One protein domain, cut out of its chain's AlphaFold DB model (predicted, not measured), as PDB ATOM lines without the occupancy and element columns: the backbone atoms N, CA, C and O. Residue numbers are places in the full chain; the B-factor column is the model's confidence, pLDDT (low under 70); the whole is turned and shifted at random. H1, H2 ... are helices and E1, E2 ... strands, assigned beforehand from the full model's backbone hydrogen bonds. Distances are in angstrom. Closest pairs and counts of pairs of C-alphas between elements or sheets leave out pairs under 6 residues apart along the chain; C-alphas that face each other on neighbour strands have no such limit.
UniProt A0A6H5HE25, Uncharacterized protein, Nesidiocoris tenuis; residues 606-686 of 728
ATOM      1  N   LEU A 606     -11.790  31.928  44.139       97.00
ATOM      2  CA  LEU A 606     -12.866  32.088  45.117       97.00
ATOM      3  C   LEU A 606     -13.377  30.752  45.661       97.00
ATOM      4  O   LEU A 606     -13.861  30.708  46.791       97.00
ATOM      5  N   GLY A 607     -13.294  29.679  44.872       94.88
ATOM      6  CA  GLY A 607     -13.863  28.390  45.248       94.88
ATOM      7  C   GLY A 607     -13.695  27.296  44.202       94.88
ATOM      8  O   GLY A 607     -13.089  27.495  43.149       94.88
ATOM      9  N   VAL A 608     -14.245  26.126  44.521       91.06
ATOM     10  CA  VAL A 608     -14.272  24.939  43.660       91.06
ATOM     11  C   VAL A 608     -15.668  24.327  43.722       91.06
ATOM     12  O   VAL A 608     -16.230  24.194  44.809       91.06
ATOM     13  N   GLU A 609     -16.192  23.908  42.573       85.38
ATOM     14  CA  GLU A 609     -17.427  23.129  42.454       85.38
ATOM     15  C   GLU A 609     -17.211  21.965  41.486       85.38
ATOM     16  O   GLU A 609     -17.000  22.162  40.291       85.38
ATOM     17  N   GLY A 610     -17.252  20.731  41.994       78.69
ATOM     18  CA  GLY A 610     -16.997  19.545  41.176       78.69
ATOM     19  C   GLY A 610     -15.640  19.629  40.469       78.69
ATOM     20  O   GLY A 610     -14.602  19.628  41.127       78.69
ATOM     21  N   ASN A 611     -15.663  19.724  39.135       83.56
ATOM     22  CA  ASN A 611     -14.470  19.856  38.289       83.56
ATOM     23  C   ASN A 611     -14.137  21.310  37.910       83.56
ATOM     24  O   ASN A 611     -13.255  21.537  37.081       83.56
ATOM     25  N   ARG A 612     -14.846  22.293  38.469       91.25
ATOM     26  CA  ARG A 612     -14.748  23.703  38.091       91.25
ATOM     27  C   ARG A 612     -13.982  24.503  39.136       91.25
ATOM     28  O   ARG A 612     -14.251  24.393  40.333       91.25
ATOM     29  N   ILE A 613     -13.063  25.348  38.678       97.06
ATOM     30  CA  ILE A 613     -12.454  26.399  39.502       97.06
ATOM     31  C   ILE A 613     -13.267  27.671  39.307       97.06
ATOM     32  O   ILE A 613     -13.498  28.094  38.176       97.06
ATOM     33  N   ILE A 614     -13.673  28.284  40.416       97.50
ATOM     34  CA  ILE A 614     -14.461  29.513  40.434       97.50
ATOM     35  C   ILE A 614     -13.554  30.660  40.858       97.50
ATOM     36  O   ILE A 614     -12.837  30.570  41.861       97.50
ATOM     37  N   PHE A 615     -13.574  31.746  40.098       97.31
ATOM     38  CA  PHE A 615     -12.676  32.874  40.286       97.31
ATOM     39  C   PHE A 615     -13.328  34.188  39.859       97.31
ATOM     40  O   PHE A 615     -14.357  34.205  39.195       97.31
ATOM     41  N   ARG A 616     -12.702  35.304  40.222       95.56
ATOM     42  CA  ARG A 616     -12.990  36.624  39.642       95.56
ATOM     43  C   ARG A 616     -11.709  37.275  39.158       95.56
ATOM     44  O   ARG A 616     -10.615  36.803  39.478       95.56
ATOM     45  N   LEU A 617     -11.834  38.391  38.453       93.62
ATOM     46  CA  LEU A 617     -10.698  39.250  38.142       93.62
ATOM     47  C   LEU A 617     -10.664  40.432  39.119       93.62
ATOM     48  O   LEU A 617     -11.688  40.999  39.496       93.62
ATOM     49  N   ALA A 618      -9.476  40.801  39.589       91.50
ATOM     50  CA  ALA A 618      -9.300  42.022  40.361       91.50
ATOM     51  C   ALA A 618      -9.761  43.238  39.535       91.50
ATOM     52  O   ALA A 618      -9.435  43.355  38.354       91.50
ATOM     53  N   GLY A 619     -10.528  44.130  40.163       87.56
ATOM     54  CA  GLY A 619     -11.147  45.279  39.497       87.56
ATOM     55  C   GLY A 619     -12.467  44.974  38.780       87.56
ATOM     56  O   GLY A 619     -13.105  45.910  38.312       87.56
ATOM     57  N   THR A 620     -12.908  43.713  38.723       89.75
ATOM     58  CA  THR A 620     -14.238  43.342  38.218       89.75
ATOM     59  C   THR A 620     -15.107  42.758  39.333       89.75
ATOM     60  O   THR A 620     -14.610  42.338  40.384       89.75
ATOM     61  N   ASN A 621     -16.419  42.745  39.087       85.81
ATOM     62  CA  ASN A 621     -17.426  42.130  39.962       85.81
ATOM     63  C   ASN A 621     -17.960  40.806  39.394       85.81
ATOM     64  O   ASN A 621     -18.829  40.174  39.992       85.81
ATOM     65  N   GLU A 622     -17.466  40.406  38.220       91.44
ATOM     66  CA  GLU A 622     -17.879  39.172  37.571       91.44
ATOM     67  C   GLU A 622     -17.163  37.979  38.196       91.44
ATOM     68  O   GLU A 622     -15.935  37.957  38.336       91.44
ATOM     69  N   VAL A 623     -17.950  36.969  38.537       95.00
ATOM     70  CA  VAL A 623     -17.476  35.645  38.910       95.00
ATOM     71  C   VAL A 623     -17.567  34.765  37.681       95.00
ATOM     72  O   VAL A 623     -18.622  34.657  37.058       95.00
ATOM     73  N   LEU A 624     -16.461  34.112  37.363       95.38
ATOM     74  CA  LEU A 624     -16.318  33.181  36.261       95.38
ATOM     75  C   LEU A 624     -16.018  31.785  36.812       95.38
ATOM     76  O   LEU A 624     -15.445  31.628  37.894       95.38
ATOM     77  N   SER A 625     -16.374  30.762  36.045       95.25
ATOM     78  CA  SER A 625     -15.935  29.392  36.274       95.25
ATOM     79  C   SER A 625     -15.191  28.848  35.065       95.25
ATOM     80  O   SER A 625     -15.427  29.259  33.931       95.25
ATOM     81  N   TRP A 626     -14.283  27.917  35.328       96.06
ATOM     82  CA  TRP A 626     -13.577  27.152  34.310       96.06
ATOM     83  C   TRP A 626     -13.610  25.669  34.670       96.06
ATOM     84  O   TRP A 626     -13.183  25.295  35.766       96.06
ATOM     85  N   ASP A 627     -14.103  24.830  33.758       89.69
ATOM     86  CA  ASP A 627     -14.038  23.372  33.885       89.69
ATOM     87  C   ASP A 627     -12.619  22.879  33.594       89.69
ATOM     88  O   ASP A 627     -12.125  22.958  32.474       89.69
ATOM     89  N   THR A 628     -11.969  22.312  34.605       92.56
ATOM     90  CA  THR A 628     -10.576  21.853  34.527       92.56
ATOM     91  C   THR A 628     -10.326  20.711  33.536       92.56
ATOM     92  O   THR A 628      -9.168  20.360  33.290       92.56
ATOM     93  N   ARG A 629     -11.386  20.117  32.971       87.19
ATOM     94  CA  ARG A 629     -11.313  19.111  31.901       87.19
ATOM     95  C   ARG A 629     -11.094  19.728  30.522       87.19
ATOM     96  O   ARG A 629     -10.709  19.009  29.603       87.19
ATOM     97  N   THR A 630     -11.327  21.030  30.370       87.62
ATOM     98  CA  THR A 630     -11.105  21.765  29.123       87.62
ATOM     99  C   THR A 630      -9.851  22.639  29.234       87.62
ATOM    100  O   THR A 630      -9.432  22.983  30.342       87.62
ATOM    101  N   PRO A 631      -9.208  23.023  28.117       87.62
ATOM    102  CA  PRO A 631      -8.097  23.974  28.151       87.62
ATOM    103  C   PRO A 631      -8.513  25.321  28.760       87.62
ATOM    104  O   PRO A 631      -9.609  25.813  28.483       87.62
ATOM    105  N   LEU A 632      -7.634  25.950  29.548       90.62
ATOM    106  CA  LEU A 632      -7.890  27.287  30.090       90.62
ATOM    107  C   LEU A 632      -7.739  28.343  28.987       90.62
ATOM    108  O   LEU A 632      -6.627  28.746  28.641       90.62
ATOM    109  N   MET A 633      -8.870  28.780  28.438       85.12
ATOM    110  CA  MET A 633      -8.971  29.817  27.410       85.12
ATOM    111  C   MET A 633     -10.311  30.546  27.522       85.12
ATOM    112  O   MET A 633     -11.270  29.979  28.040       85.12
ATOM    113  N   GLN A 634     -10.389  31.776  27.003       82.25
ATOM    114  CA  GLN A 634     -11.559  32.654  27.145       82.25
ATOM    115  C   GLN A 634     -12.882  31.987  26.729       82.25
ATOM    116  O   GLN A 634     -13.883  32.158  27.412       82.25
ATOM    117  N   GLY A 635     -12.879  31.197  25.648       80.94
ATOM    118  CA  GLY A 635     -14.076  30.502  25.153       80.94
ATOM    119  C   GLY A 635     -14.597  29.376  26.056       80.94
ATOM    120  O   GLY A 635     -15.733  28.956  25.892       80.94
ATOM    121  N   ASN A 636     -13.793  28.919  27.022       89.06
ATOM    122  CA  ASN A 636     -14.157  27.872  27.982       89.06
ATOM    123  C   ASN A 636     -14.472  28.442  29.377       89.06
ATOM    124  O   ASN A 636     -14.525  27.691  30.354       89.06
ATOM    125  N   LEU A 637     -14.607  29.768  29.491       91.56
ATOM    126  CA  LEU A 637     -14.992  30.435  30.728       91.56
ATOM    127  C   LEU A 637     -16.500  30.675  30.735       91.56
ATOM    128  O   LEU A 637     -17.054  31.214  29.781       91.56
ATOM    129  N   GLU A 638     -17.153  30.329  31.837       90.94
ATOM    130  CA  GLU A 638     -18.589  30.535  32.015       90.94
ATOM    131  C   GLU A 638     -18.853  31.598  33.081       90.94
ATOM    132  O   GLU A 638     -18.250  31.577  34.156       90.94
ATOM    133  N   LEU A 639     -19.781  32.515  32.805       91.88
ATOM    134  CA  LEU A 639     -20.223  33.525  33.764       91.88
ATOM    135  C   LEU A 639     -21.103  32.892  34.851       91.88
ATOM    136  O   LEU A 639     -22.131  32.290  34.559       91.88
ATOM    137  N   VAL A 640     -20.712  33.083  36.109       89.81
ATOM    138  CA  VAL A 640     -21.404  32.566  37.302       89.81
ATOM    139  C   VAL A 640     -22.190  33.658  38.023       89.81
ATOM    140  O   VAL A 640     -23.292  33.416  38.501       89.81
ATOM    141  N   ASP A 641     -21.637  34.860  38.153       91.56
ATOM    142  CA  ASP A 641     -22.305  35.977  38.827       91.56
ATOM    143  C   ASP A 641     -21.837  37.288  38.199       91.56
ATOM    144  O   ASP A 641     -20.644  37.463  37.976       91.56
ATOM    145  N   ARG A 642     -22.752  38.224  37.935       88.00
ATOM    146  CA  ARG A 642     -22.391  39.589  37.498       88.00
ATOM    147  C   ARG A 642     -21.984  40.495  38.666       88.00
ATOM    148  O   ARG A 642     -21.468  41.592  38.451       88.00
ATOM    149  N   GLY A 643     -22.248  40.057  39.899       82.69
ATOM    150  CA  GLY A 643     -22.033  40.843  41.107       82.69
ATOM    151  C   GLY A 643     -23.089  41.939  41.290       82.69
ATOM    152  O   GLY A 643     -24.157  41.926  40.675       82.69
ATOM    153  N   ASN A 644     -22.816  42.887  42.192       73.25
ATOM    154  CA  ASN A 644     -23.751  43.965  42.555       73.25
ATOM    155  C   ASN A 644     -23.176  45.380  42.359       73.25
ATOM    156  O   ASN A 644     -23.669  46.330  42.958       73.25
ATOM    157  N   GLY A 645     -22.087  45.535  41.601       69.56
ATOM    158  CA  GLY A 645     -21.491  46.846  41.305       69.56
ATOM    159  C   GLY A 645     -20.674  47.490  42.438       69.56
ATOM    160  O   GLY A 645     -19.772  48.264  42.137       69.56
ATOM    161  N   GLY A 646     -20.941  47.164  43.711       78.44
ATOM    162  CA  GLY A 646     -20.327  47.837  44.871       78.44
ATOM    163  C   GLY A 646     -19.697  46.947  45.948       78.44
ATOM    164  O   GLY A 646     -19.165  47.481  46.913       78.44
ATOM    165  N   LEU A 647     -19.743  45.616  45.815       89.69
ATOM    166  CA  LEU A 647     -19.140  44.678  46.773       89.69
ATOM    167  C   LEU A 647     -18.218  43.693  46.055       89.69
ATOM    168  O   LEU A 647     -18.493  43.286  44.923       89.69
ATOM    169  N   ASN A 648     -17.159  43.269  46.739       92.62
ATOM    170  CA  ASN A 648     -16.201  42.299  46.230       92.62
ATOM    171  C   ASN A 648     -16.633  40.874  46.577       92.62
ATOM    172  O   ASN A 648     -16.952  40.585  47.727       92.62
ATOM    173  N   GLN A 649     -16.557  39.960  45.611       94.88
ATOM    174  CA  GLN A 649     -16.802  38.542  45.864       94.88
ATOM    175  C   GLN A 649     -15.567  37.959  46.557       94.88
ATOM    176  O   GLN A 649     -14.455  37.979  46.019       94.88
ATOM    177  N   MET A 650     -15.763  37.502  47.788       94.88
ATOM    178  CA  MET A 650     -14.716  37.065  48.712       94.88
ATOM    179  C   MET A 650     -14.505  35.554  48.657       94.88
ATOM    180  O   MET A 650     -13.367  35.090  48.710       94.88
ATOM    181  N   ALA A 651     -15.592  34.793  48.528       96.44
ATOM    182  CA  ALA A 651     -15.574  33.339  48.427       96.44
ATOM    183  C   ALA A 651     -16.819  32.833  47.691       96.44
ATOM    184  O   ALA A 651     -17.874  33.468  47.740       96.44
ATOM    185  N   VAL A 652     -16.694  31.675  47.040       95.44
ATOM    186  CA  VAL A 652     -17.821  30.975  46.415       95.44
ATOM    187  C   VAL A 652     -17.831  29.523  46.866       95.44
ATOM    188  O   VAL A 652     -16.798  28.852  46.847       95.44
ATOM    189  N   VAL A 653     -18.999  29.036  47.275       89.94
ATOM    190  CA  VAL A 653     -19.185  27.669  47.772       89.94
ATOM    191  C   VAL A 653     -20.445  27.036  47.181       89.94
ATOM    192  O   VAL A 653     -21.476  27.708  47.091       89.94
ATOM    193  N   PRO A 654     -20.401  25.751  46.794       77.25
ATOM    194  CA  PRO A 654     -21.606  25.017  46.434       77.25
ATOM    195  C   PRO A 654     -22.438  24.736  47.689       77.25
ATOM    196  O   PRO A 654     -21.914  24.292  48.711       77.25
ATOM    197  N   ASN A 655     -23.740  25.005  47.625       67.12
ATOM    198  CA  ASN A 655     -24.686  24.711  48.698       67.12
ATOM    199  C   ASN A 655     -26.115  24.625  48.154       67.12
ATOM    200  O   ASN A 655     -26.544  25.490  47.390       67.12
ATOM    201  N   PHE A 656     -26.877  23.609  48.570       57.62
ATOM    202  CA  PHE A 656     -28.252  23.372  48.095       57.62
ATOM    203  C   PHE A 656     -28.382  23.357  46.560       57.62
ATOM    204  O   PHE A 656     -29.277  23.987  45.995       57.62
ATOM    205  N   GLY A 657     -27.437  22.698  45.885       55.31
ATOM    206  CA  GLY A 657     -27.405  22.590  44.426       55.31
ATOM    207  C   GLY A 657     -27.300  23.913  43.673       55.31
ATOM    208  O   GLY A 657     -27.660  23.983  42.503       55.31
ATOM    209  N   LYS A 658     -26.842  24.972  44.344       67.94
ATOM    210  CA  LYS A 658     -26.556  26.281  43.759       67.94
ATOM    211  C   LYS A 658     -25.179  26.744  44.224       67.94
ATOM    212  O   LYS A 658     -24.695  26.337  45.282       67.94
ATOM    213  N   LEU A 659     -24.578  27.657  43.473       81.62
ATOM    214  CA  LEU A 659     -23.411  28.397  43.934       81.62
ATOM    215  C   LEU A 659     -23.846  29.571  44.806       81.62
ATOM    216  O   LEU A 659     -24.727  30.350  44.433       81.62
ATOM    217  N   TRP A 660     -23.212  29.694  45.966       88.25
ATOM    218  CA  TRP A 660     -23.410  30.795  46.898       88.25
ATOM    219  C   TRP A 660     -22.155  31.644  46.985       88.25
ATOM    220  O   TRP A 660     -21.041  31.130  47.066       88.25
ATOM    221  N   VAL A 661     -22.358  32.952  46.993       92.88
ATOM    222  CA  VAL A 661     -21.328  33.978  46.930       92.88
ATOM    223  C   VAL A 661     -21.328  34.745  48.247       92.88
ATOM    224  O   VAL A 661     -22.368  35.245  48.685       92.88
ATOM    225  N   LEU A 662     -20.158  34.819  48.881       94.56
ATOM    226  CA  LEU A 662     -19.883  35.749  49.970       94.56
ATOM    227  C   LEU A 662     -19.378  37.058  49.362       94.56
ATOM    228  O   LEU A 662     -18.273  37.096  48.825       94.56
ATOM    229  N   ASP A 663     -20.168  38.116  49.467       93.38
ATOM    230  CA  ASP A 663     -19.777  39.478  49.117       93.38
ATOM    231  C   ASP A 663     -19.259  40.223  50.353       93.38
ATOM    232  O   ASP A 663     -19.788  40.026  51.448       93.38
ATOM    233  N   GLY A 664     -18.295  41.130  50.181       92.19
ATOM    234  CA  GLY A 664     -17.811  42.023  51.234       92.19
ATOM    235  C   GLY A 664     -17.381  43.392  50.702       92.19
ATOM    236  O   GLY A 664     -16.834  43.501  49.604       92.19
ATOM    237  N   ASP A 665     -17.620  44.441  51.487       91.56
ATOM    238  CA  ASP A 665     -17.122  45.792  51.215       91.56
ATOM    239  C   ASP A 665     -15.664  45.910  51.671       91.56
ATOM    240  O   ASP A 665     -15.378  46.188  52.841       91.56
ATOM    241  N   VAL A 666     -14.734  45.637  50.754       90.94
ATOM    242  CA  VAL A 666     -13.294  45.728  51.029       90.94
ATOM    243  C   VAL A 666     -12.840  47.184  51.071       90.94
ATOM    244  O   VAL A 666     -11.998  47.530  51.893       90.94
ATOM    245  N   ARG A 667     -13.394  48.047  50.212       89.94
ATOM    246  CA  ARG A 667     -12.998  49.459  50.147       89.94
ATOM    247  C   ARG A 667     -13.384  50.188  51.431       89.94
ATOM    248  O   ARG A 667     -12.514  50.765  52.069       89.94
ATOM    249  N   GLY A 668     -14.640  50.074  51.858       89.19
ATOM    250  CA  GLY A 668     -15.095  50.655  53.119       89.19
ATOM    251  C   GLY A 668     -14.332  50.107  54.323       89.19
ATOM    252  O   GLY A 668     -14.001  50.870  55.226       89.19
ATOM    253  N   PHE A 669     -13.973  48.819  54.311       90.88
ATOM    254  CA  PHE A 669     -13.127  48.227  55.348       90.88
ATOM    255  C   PHE A 669     -11.738  48.875  55.430       90.88
ATOM    256  O   PHE A 669     -11.292  49.234  56.520       90.88
ATOM    257  N   LEU A 670     -11.070  49.064  54.288       89.69
ATOM    258  CA  LEU A 670      -9.770  49.739  54.226       89.69
ATOM    259  C   LEU A 670      -9.862  51.219  54.632       89.69
ATOM    260  O   LEU A 670      -8.936  51.732  55.256       89.69
ATOM    261  N   ASP A 671     -11.005  51.859  54.376       89.81
ATOM    262  CA  ASP A 671     -11.320  53.225  54.815       89.81
ATOM    263  C   ASP A 671     -11.711  53.306  56.312       89.81
ATOM    264  O   ASP A 671     -12.086  54.369  56.809       89.81
ATOM    265  N   GLY A 672     -11.638  52.195  57.057       86.81
ATOM    266  CA  GLY A 672     -11.901  52.150  58.498       86.81
ATOM    267  C   GLY A 672     -13.376  52.014  58.887       86.81
ATOM    268  O   GLY A 672     -13.738  52.335  60.019       86.81
ATOM    269  N   LYS A 673     -14.236  51.539  57.978       88.56
ATOM    270  CA  LYS A 673     -15.661  51.271  58.233       88.56
ATOM    271  C   LYS A 673     -15.915  49.777  58.433       88.56
ATOM    272  O   LYS A 673     -15.234  48.927  57.869       88.56
ATOM    273  N   GLN A 674     -16.935  49.437  59.220       90.06
ATOM    274  CA  GLN A 674     -17.354  48.042  59.371       90.06
ATOM    275  C   GLN A 674     -17.888  47.522  58.032       90.06
ATOM    276  O   GLN A 674     -18.838  48.078  57.483       90.06
ATOM    277  N   SER A 675     -17.283  46.448  57.517       87.88
ATOM    278  CA  SER A 675     -17.647  45.876  56.222       87.88
ATOM    279  C   SER A 675     -19.079  45.342  56.229       87.88
ATOM    280  O   SER A 675     -19.451  44.521  57.085       87.88
ATOM    281  N   VAL A 676     -19.865  45.781  55.244       87.00
ATOM    282  CA  VAL A 676     -21.139  45.157  54.880       87.00
ATOM    283  C   VAL A 676     -20.833  43.904  54.067       87.00
ATOM    284  O   VAL A 676     -20.025  43.940  53.141       87.00
ATOM    285  N   HIS A 677     -21.479  42.792  54.410       89.44
ATOM    286  CA  HIS A 677     -21.281  41.517  53.735       89.44
ATOM    287  C   HIS A 677     -22.609  40.797  53.535       89.44
ATOM    288  O   HIS A 677     -23.519  40.905  54.360       89.44
ATOM    289  N   HIS A 678     -22.707  40.054  52.436       88.31
ATOM    290  CA  HIS A 678     -23.884  39.264  52.090       88.31
ATOM    291  C   HIS A 678     -23.462  37.848  51.730       88.31
ATOM    292  O   HIS A 678     -22.485  37.658  51.011       88.31
ATOM    293  N   PHE A 679     -24.230  36.863  52.186       89.25
ATOM    294  CA  PHE A 679     -24.094  35.488  51.728       89.25
ATOM    295  C   PHE A 679     -25.370  35.085  50.994       89.25
ATOM    296  O   PHE A 679     -26.438  34.976  51.598       89.25
ATOM    297  N   ARG A 680     -25.268  34.942  49.670       87.88
ATOM    298  CA  ARG A 680     -26.427  34.846  48.773       87.88
ATOM    299  C   ARG A 680     -26.177  33.893  47.602       87.88
ATOM    300  O   ARG A 680     -25.021  33.651  47.264       87.88
ATOM    301  N   PRO A 681     -27.224  33.402  46.921       80.81
ATOM    302  CA  PRO A 681     -27.062  32.698  45.652       80.81
ATOM    303  C   PRO A 681     -26.414  33.580  44.565       80.81
ATOM    304  O   PRO A 681     -26.568  34.809  44.558       80.81
ATOM    305  N   ALA A 682     -25.703  32.946  43.631       84.00
ATOM    306  CA  ALA A 682     -25.143  33.588  42.441       84.00
ATOM    307  C   ALA A 682     -26.247  34.108  41.492       84.00
ATOM    308  O   ALA A 682     -27.321  33.509  41.392       84.00
ATOM    309  N   ARG A 683     -26.007  35.235  40.802       79.00
ATOM    310  CA  ARG A 683     -26.988  35.895  39.919       79.00
ATOM    311  C   ARG A 683     -26.612  35.665  38.456       79.00
ATOM    312  O   ARG A 683     -25.845  36.438  37.885       79.00
ATOM    313  N   THR A 684     -27.170  34.630  37.837       65.62
ATOM    314  CA  THR A 684     -26.879  34.307  36.431       65.62
ATOM    315  C   THR A 684     -27.847  34.938  35.425       65.62
ATOM    316  O   THR A 684     -27.438  35.126  34.289       65.62
ATOM    317  N   ASN A 685     -29.065  35.360  35.809       39.59
ATOM    318  CA  ASN A 685     -30.025  36.010  34.897       39.59
ATOM    319  C   ASN A 685     -31.022  36.944  35.618       39.59
ATOM    320  O   ASN A 685     -31.925  36.494  36.322       39.59
ATOM    321  N   ARG A 686     -30.907  38.255  35.384       36.12
ATOM    322  CA  ARG A 686     -32.055  39.170  35.307       36.12
ATOM    323  C   ARG A 686     -31.864  39.993  34.041       36.12
ATOM    324  O   ARG A 686     -30.899  40.750  33.946       36.12
TER     325      ARG A 686
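AT A GLANCE: This is residues 606 to 686 of the 728 residues of an uncharacterized protein of Nesidiocoris tenuis (UniProt A0A6H5HE25). Two small antiparallel sheets lie partly face to face as a sandwich, a four-stranded one made of E1 to E4 and a three-stranded one made of E5 to E7, with E1 and E5 close together. One short helix, H1, sits at one end of the three-stranded sheet, far from the four-stranded one. The printed part has 81 residues with seven named strands and one named helix, along the chain E1 E2 E3 E4 E5 E6 H1 E7, and the class is mostly strand. The whole is compact, with a radius of gyration of the C-alphas of 13.2 A, yet elongated in outline, spanning 42 by 27 by 23 A.

IN THESE COORDINATES: E1, residues 606 to 609, begins at C-alpha 606 (-12.866, 32.088, 45.117). E2 is residues 612 to 617, 16.1 A long, E3 is residues 623 to 627, 13.7 A, and E4 is residues 637 to 641, 12.2 A. E5, residues 648 to 655, is the longest strand by residues, 19.7 A from first to last C-alpha, and bends by 52 degrees at residue 651. E6 is residues 658 to 664, 19.5 A. H1 is residues 666 to 670, and E7, residues 677 to 681, 13.3 A, ends at C-alpha 681 (-27.062, 32.698, 45.652).

HOW THE PARTS SIT: E1 to E4 form a meander, each strand the antiparallel neighbour of the one before, in a strongly twisted sheet. N 609 and O 612 of the hairpin E1 and E2 are 3.0 A apart, N 613 and O 626 of E2 and E3 2.9 A, and N 625 and O 638 of E3 and E4 2.8 A, each within hydrogen-bond range. In the second sheet, order E5 E6 E7, N 653 and O 660 of the hairpin E5 and E6 are 2.9 A apart, and N 661 and O 680 of E6 and E7 2.8 A. The strands of the one sheet stand at 29 degrees to those of the other. The closest C-alphas of E1 and E5 are those of Leu 606 and Ala 651, 4.5 A apart. E4 and E6 are near each other, while E4 and E7 are apart. H1 only grazes the second sheet, with residues 666 to 667; in H1 every O i to N i+4 pair is within hydrogen-bond range.

THE WHOLE: The C-alphas of Arg 629 and Gly 672, the two farthest apart, are 42.4 A from each other. The printed part has no cut, and no link is long. The mean pLDDT of the printed part is 86.2, and it is under 70 at residue 645, residues 655 to 658 and residues 684 to 686.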